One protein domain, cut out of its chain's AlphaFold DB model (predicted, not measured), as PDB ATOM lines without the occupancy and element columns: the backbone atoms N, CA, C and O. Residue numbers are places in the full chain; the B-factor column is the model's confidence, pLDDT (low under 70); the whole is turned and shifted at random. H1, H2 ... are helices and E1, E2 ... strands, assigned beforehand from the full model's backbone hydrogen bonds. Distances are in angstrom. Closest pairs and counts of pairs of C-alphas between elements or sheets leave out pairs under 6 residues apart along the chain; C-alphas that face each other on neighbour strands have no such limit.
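Overview. This is residues 2 to 50 of the 53 residues of the protein "DUF3797 domain-containing protein" of Bacillus thuringiensis serovar pakistani str. T13001 (UniProt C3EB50). One helix, H1, covers one face of a small antiparallel sheet, order E1 E2 E3, and runs along its strands; a long loop, residues 14 to 30, joins the two layers. The printed part has 49 residues, under half in named elements, ordered H1 E1 E2 E3; the class is mixed, helices and strands. It is compact, with a radius of gyration of the C-alphas of 10.3 A, and spans 28 by 16 by 15 A.

Along the chain. H1, residues 3 to 13, starts at C-alpha 3 (-53.678, -37.594, -25.353) and is 15.1 A long. E1 is residues 31 to 33, 6.6 A; E2, residues 37 to 41, 13.3 A; E3, residues 47 to 50, 10.4 A, ending at C-alpha 50 (-44.028, -32.334, -34.551).

Arrangement. E1 E2 E3 form a meander, each strand the antiparallel neighbour of the one before, with N 32 and O 39 at 2.9 A and N 38 and O 50 at 2.8 A. H1 is on the sheet, height 9.9 A, over E2; their closest C-alphas, Thr 6 and Phe 38, are 7.6 A apart. Every O i to N i+4 pair in H1 is within hydrogen-bond range.

Size, cuts and confidence. The farthest C-alphas, Asn 2 and Cys 44, are 28.4 A apart. The printed part has no cut, the link H1 to E1 is long, and no printed residue is under 70 in pLDDT.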
ATOM      1  N   ASN A   2     -53.722 -34.193 -28.932       91.88
ATOM      2  CA  ASN A   2     -54.579 -35.025 -28.078       91.88
ATOM      3  C   ASN A   2     -53.762 -36.086 -27.298       91.88
ATOM      4  O   ASN A   2     -52.622 -36.419 -27.643       91.88
ATOM      5  N   ALA A   3     -54.354 -36.639 -26.234       92.19
ATOM      6  CA  ALA A   3     -53.678 -37.594 -25.353       92.19
ATOM      7  C   ALA A   3     -53.236 -38.883 -26.073       92.19
ATOM      8  O   ALA A   3     -52.163 -39.410 -25.788       92.19
ATOM      9  N   TRP A   4     -54.025 -39.375 -27.033       94.19
ATOM     10  CA  TRP A   4     -53.691 -40.585 -27.791       94.19
ATOM     11  C   TRP A   4     -52.475 -40.378 -28.686       94.19
ATOM     12  O   TRP A   4     -51.572 -41.213 -28.688       94.19
ATOM     13  N   LYS A   5     -52.414 -39.240 -29.383       94.50
ATOM     14  CA  LYS A   5     -51.261 -38.890 -30.210       94.50
ATOM     15  C   LYS A   5     -50.003 -38.715 -29.370       94.50
ATOM     16  O   LYS A   5     -48.943 -39.219 -29.727       94.50
ATOM     17  N   THR A   6     -50.136 -38.074 -28.211       94.62
ATOM     18  CA  THR A   6     -49.031 -37.921 -27.257       94.62
ATOM     19  C   THR A   6     -48.455 -39.273 -26.845       94.62
ATOM     20  O   THR A   6     -47.241 -39.457 -26.887       94.62
ATOM     21  N   LEU A   7     -49.308 -40.245 -26.508       95.44
ATOM     22  CA  LEU A   7     -48.869 -41.594 -26.141       95.44
ATOM     23  C   LEU A   7     -48.184 -42.327 -27.303       95.44
ATOM     24  O   LEU A   7     -47.174 -42.996 -27.082       95.44
ATOM     25  N   GLU A   8     -48.694 -42.187 -28.529       96.62
ATOM     26  CA  GLU A   8     -48.068 -42.754 -29.731       96.62
ATOM     27  C   GLU A   8     -46.648 -42.203 -29.923       96.62
ATOM     28  O   GLU A   8     -45.690 -42.971 -30.038       96.62
ATOM     29  N   LEU A   9     -46.496 -40.878 -29.864       96.56
ATOM     30  CA  LEU A   9     -45.206 -40.211 -30.023       96.56
ATOM     31  C   LEU A   9     -44.250 -40.516 -28.870       96.56
ATOM     32  O   LEU A   9     -43.062 -40.721 -29.099       96.56
ATOM     33  N   MET A  10     -44.741 -40.618 -27.635       95.19
ATOM     34  CA  MET A  10     -43.921 -41.055 -26.504       95.19
ATOM     35  C   MET A  10     -43.440 -42.499 -26.654       95.19
ATOM     36  O   MET A  10     -42.332 -42.804 -26.227       95.19
ATOM     37  N   ASN A  11     -44.225 -43.385 -27.262       95.75
ATOM     38  CA  ASN A  11     -43.785 -44.750 -27.535       95.75
ATOM     39  C   ASN A  11     -42.754 -44.792 -28.677       95.75
ATOM     40  O   ASN A  11     -41.742 -45.483 -28.582       95.75
ATOM     41  N   GLU A  12     -42.974 -44.022 -29.743       96.44
ATOM     42  CA  GLU A  12     -42.070 -43.988 -30.894       96.44
ATOM     43  C   GLU A  12     -40.738 -43.300 -30.570       96.44
ATOM     44  O   GLU A  12     -39.664 -43.818 -30.894       96.44
ATOM     45  N   TYR A  13     -40.811 -42.139 -29.925       97.12
ATOM     46  CA  TYR A  13     -39.692 -41.253 -29.628       97.12
ATOM     47  C   TYR A  13     -39.255 -41.331 -28.167       97.12
ATOM     48  O   TYR A  13     -38.390 -40.574 -27.752       97.12
ATOM     49  N   GLY A  14     -39.790 -42.278 -27.391       94.50
ATOM     50  CA  GLY A  14     -39.409 -42.561 -26.001       94.50
ATOM     51  C   GLY A  14     -37.920 -42.832 -25.807       94.50
ATOM     52  O   GLY A  14     -37.370 -42.566 -24.739       94.50
ATOM     53  N   LYS A  15     -37.263 -43.305 -26.870       97.06
ATOM     54  CA  LYS A  15     -35.820 -43.517 -26.951       97.06
ATOM     55  C   LYS A  15     -35.239 -42.659 -28.064       97.06
ATOM     56  O   LYS A  15     -35.781 -42.611 -29.170       97.06
ATOM     57  N   CYS A  16     -34.099 -42.037 -27.794       97.81
ATOM     58  CA  CYS A  16     -33.332 -41.327 -28.804       97.81
ATOM     59  C   CYS A  16     -32.985 -42.270 -29.966       97.81
ATOM     60  O   CYS A  16     -32.352 -43.308 -29.763       97.81
ATOM     61  N   LYS A  17     -33.346 -41.890 -31.197       97.00
ATOM     62  CA  LYS A  17     -33.091 -42.703 -32.402       97.00
ATOM     63  C   LYS A  17     -31.609 -42.791 -32.780       97.00
ATOM     64  O   LYS A  17     -31.249 -43.617 -33.610       97.00
ATOM     65  N   GLN A  18     -30.761 -41.958 -32.173       97.69
ATOM     66  CA  GLN A  18     -29.330 -41.906 -32.464       97.69
ATOM     67  C   GLN A  18     -28.474 -42.648 -31.427       97.69
ATOM     68  O   GLN A  18     -27.624 -43.445 -31.807       97.69
ATOM     69  N   CYS A  19     -28.670 -42.401 -30.127       97.38
ATOM     70  CA  CYS A  19     -27.846 -43.000 -29.064       97.38
ATOM     71  C   CYS A  19     -28.609 -43.969 -28.148       97.38
ATOM     72  O   CYS A  19     -28.012 -44.538 -27.239       97.38
ATOM     73  N   GLY A  20     -29.920 -44.137 -28.351       97.25
ATOM     74  CA  GLY A  20     -30.767 -45.013 -27.539       97.25
ATOM     75  C   GLY A  20     -31.136 -44.466 -26.158       97.25
ATOM     76  O   GLY A  20     -31.837 -45.155 -25.427       97.25
ATOM     77  N   ASN A  21     -30.700 -43.255 -25.790       96.94
ATOM     78  CA  ASN A  21     -30.995 -42.680 -24.478       96.94
ATOM     79  C   ASN A  21     -32.498 -42.468 -24.264       96.94
ATOM     80  O   ASN A  21     -33.186 -41.889 -25.109       96.94
ATOM     81  N   GLU A  22     -32.984 -42.898 -23.107       96.75
ATOM     82  CA  GLU A  22     -34.400 -42.827 -22.727       96.75
ATOM     83  C   GLU A  22     -34.647 -41.760 -21.654       96.75
ATOM     84  O   GLU A  22     -35.781 -41.322 -21.478       96.75
ATOM     85  N   ILE A  23     -33.584 -41.318 -20.973       96.50
ATOM     86  CA  ILE A  23     -33.638 -40.355 -19.872       96.50
ATOM     87  C   ILE A  23     -33.909 -38.949 -20.418       96.50
ATOM     88  O   ILE A  23     -33.358 -38.544 -21.444       96.50
ATOM     89  N   ILE A  24     -34.755 -38.209 -19.707       96.31
ATOM     90  CA  ILE A  24     -35.107 -36.814 -19.973       96.31
ATOM     91  C   ILE A  24     -34.923 -36.010 -18.688       96.31
ATOM     92  O   ILE A  24     -35.216 -36.513 -17.606       96.31
ATOM     93  N   GLY A  25     -34.472 -34.761 -18.817       94.00
ATOM     94  CA  GLY A  25     -34.075 -33.920 -17.690       94.00
ATOM     95  C   GLY A  25     -32.591 -34.067 -17.363       94.00
ATOM     96  O   GLY A  25     -31.868 -34.789 -18.043       94.00
ATOM     97  N   ASP A  26     -32.115 -33.322 -16.364       95.31
ATOM     98  CA  ASP A  26     -30.741 -33.402 -15.837       95.31
ATOM     99  C   ASP A  26     -29.619 -33.335 -16.898       95.31
ATOM    100  O   ASP A  26     -28.549 -33.919 -16.749       95.31
ATOM    101  N   GLY A  27     -29.857 -32.605 -17.994       95.94
ATOM    102  CA  GLY A  27     -28.910 -32.468 -19.108       95.94
ATOM    103  C   GLY A  27     -28.914 -33.626 -20.117       95.94
ATOM    104  O   GLY A  27     -28.143 -33.596 -21.071       95.94
ATOM    105  N   GLU A  28     -29.789 -34.622 -19.962       97.81
ATOM    106  CA  GLU A  28     -29.912 -35.784 -20.855       97.81
ATOM    107  C   GLU A  28     -30.770 -35.515 -22.106       97.81
ATOM    108  O   GLU A  28     -30.643 -36.210 -23.125       97.81
ATOM    109  N   GLY A  29     -31.602 -34.474 -22.049       97.00
ATOM    110  CA  GLY A  29     -32.552 -34.068 -23.084       97.00
ATOM    111  C   GLY A  29     -33.794 -33.405 -22.486       97.00
ATOM    112  O   GLY A  29     -33.930 -33.317 -21.265       97.00
ATOM    113  N   THR A  30     -34.709 -32.963 -23.344       97.75
ATOM    114  CA  THR A  30     -35.992 -32.342 -22.973       97.75
ATOM    115  C   THR A  30     -37.159 -33.038 -23.669       97.75
ATOM    116  O   THR A  30     -36.991 -33.644 -24.729       97.75
ATOM    117  N   LEU A  31     -38.338 -32.960 -23.051       97.38
ATOM    118  CA  LEU A  31     -39.627 -33.297 -23.651       97.38
ATOM    119  C   LEU A  31     -40.584 -32.147 -23.364       97.38
ATOM    120  O   LEU A  31     -40.845 -31.844 -22.202       97.38
ATOM    121  N   GLU A  32     -41.088 -31.538 -24.424       96.81
ATOM    122  CA  GLU A  32     -42.048 -30.441 -24.397       96.81
ATOM    123  C   GLU A  32     -43.291 -30.901 -25.165       96.81
ATOM    124  O   GLU A  32     -43.188 -31.436 -26.271       96.81
ATOM    125  N   ILE A  33     -44.458 -30.785 -24.533       95.00
ATOM    126  CA  ILE A  33     -45.745 -31.192 -25.102       95.00
ATOM    127  C   ILE A  33     -46.727 -30.052 -24.855       95.00
ATOM    128  O   ILE A  33     -47.006 -29.717 -23.702       95.00
ATOM    129  N   GLU A  34     -47.257 -29.491 -25.935       94.38
ATOM    130  CA  GLU A  34     -48.217 -28.390 -25.940       94.38
ATOM    131  C   GLU A  34     -49.531 -28.793 -26.651       94.38
ATOM    132  O   GLU A  34     -49.756 -29.958 -27.011       94.38
ATOM    133  N   GLU A  35     -50.465 -27.846 -26.802       92.31
ATOM    134  CA  GLU A  35     -51.792 -28.083 -27.401       92.31
ATOM    135  C   GLU A  35     -51.751 -28.399 -28.906       92.31
ATOM    136  O   GLU A  35     -52.683 -29.002 -29.436       92.31
ATOM    137  N   ASP A  36     -50.618 -28.204 -29.555       94.31
ATOM    138  CA  ASP A  36     -50.372 -28.501 -30.966       94.31
ATOM    139  C   ASP A  36     -48.975 -29.086 -31.208       94.31
ATOM    140  O   ASP A  36     -48.766 -29.728 -32.227       94.31
ATOM    141  N   MET A  37     -48.042 -28.964 -30.263       95.94
ATOM    142  CA  MET A  37     -46.646 -29.347 -30.479       95.94
ATOM    143  C   MET A  37     -46.166 -30.506 -29.587       95.94
ATOM    144  O   MET A  37     -46.529 -30.633 -28.417       95.94
ATOM    145  N   PHE A  38     -45.312 -31.361 -30.153       97.31
ATOM    146  CA  PHE A  38     -44.465 -32.319 -29.446       97.31
ATOM    147  C   PHE A  38     -43.016 -32.103 -29.851       97.31
ATOM    148  O   PHE A  38     -42.666 -32.237 -31.023       97.31
ATOM    149  N   LYS A  39     -42.149 -31.873 -28.872       97.81
ATOM    150  CA  LYS A  39     -40.719 -31.715 -29.090       97.81
ATOM    151  C   LYS A  39     -39.938 -32.575 -28.128       97.81
ATOM    152  O   LYS A  39     -40.158 -32.560 -26.919       97.81
ATOM    153  N   ARG A  40     -38.970 -33.307 -28.670       97.75
ATOM    154  CA  ARG A  40     -38.017 -34.079 -27.880       97.75
ATOM    155  C   ARG A  40     -36.597 -33.779 -28.312       97.75
ATOM    156  O   ARG A  40     -36.288 -33.799 -29.499       97.75
ATOM    157  N   THR A  41     -35.721 -33.577 -27.335       98.31
ATOM    158  CA  THR A  41     -34.282 -33.394 -27.544       98.31
ATOM    159  C   THR A  41     -33.480 -34.450 -26.787       98.31
ATOM    160  O   THR A  41     -33.980 -35.112 -25.876       98.31
ATOM    161  N   CYS A  42     -32.216 -34.631 -27.166       98.56
ATOM    162  CA  CYS A  42     -31.279 -35.514 -26.483       98.56
ATOM    163  C   CYS A  42     -29.878 -34.897 -26.440       98.56
ATOM    164  O   CYS A  42     -29.442 -34.262 -27.400       98.56
ATOM    165  N   LYS A  43     -29.120 -35.176 -25.372       98.06
ATOM    166  CA  LYS A  43     -27.731 -34.719 -25.182       98.06
ATOM    167  C   LYS A  43     -26.767 -35.051 -26.325       98.06
ATOM    168  O   LYS A  43     -25.733 -34.410 -26.461       98.06
ATOM    169  N   CYS A  44     -27.075 -36.061 -27.143       97.69
ATOM    170  CA  CYS A  44     -26.248 -36.429 -28.294       97.69
ATOM    171  C   CYS A  44     -26.488 -35.546 -29.534       97.69
ATOM    172  O   CYS A  44     -25.909 -35.820 -30.584       97.69
ATOM    173  N   GLY A  45     -27.365 -34.541 -29.436       97.50
ATOM    174  CA  GLY A  45     -27.720 -33.621 -30.519       97.50
ATOM    175  C   GLY A  45     -28.951 -34.027 -31.332       97.50
ATOM    176  O   GLY A  45     -29.348 -33.289 -32.227       97.50
ATOM    177  N   TRP A  46     -29.574 -35.171 -31.032       98.25
ATOM    178  CA  TRP A  46     -30.811 -35.585 -31.699       98.25
ATOM    179  C   TRP A  46     -32.006 -34.749 -31.214       98.25
ATOM    180  O   TRP A  46     -32.145 -34.499 -30.016       98.25
ATOM    181  N   MET A  47     -32.871 -34.353 -32.149       98.00
ATOM    182  CA  MET A  47     -34.081 -33.566 -31.911       98.00
ATOM    183  C   MET A  47     -35.182 -34.009 -32.881       98.00
ATOM    184  O   MET A  47     -34.899 -34.299 -34.044       98.00
ATOM    185  N   ILE A  48     -36.427 -34.019 -32.407       97.75
ATOM    186  CA  ILE A  48     -37.632 -34.089 -33.235       97.75
ATOM    187  C   ILE A  48     -38.649 -33.057 -32.735       97.75
ATOM    188  O   ILE A  48     -38.758 -32.838 -31.528       97.75
ATOM    189  N   GLU A  49     -39.375 -32.444 -33.664       97.69
ATOM    190  CA  GLU A  49     -40.452 -31.487 -33.409       97.69
ATOM    191  C   GLU A  49     -41.605 -31.814 -34.365       97.69
ATOM    192  O   GLU A  49     -41.377 -32.038 -35.556       97.69
ATOM    193  N   ILE A  50     -42.814 -31.950 -33.826       96.81
ATOM    194  CA  ILE A  50     -44.028 -32.334 -34.551       96.81
ATOM    195  C   ILE A  50     -45.122 -31.354 -34.149       96.81
ATOM    196  O   ILE A  50     -45.391 -31.207 -32.961       96.81
TER     197      ILE A  50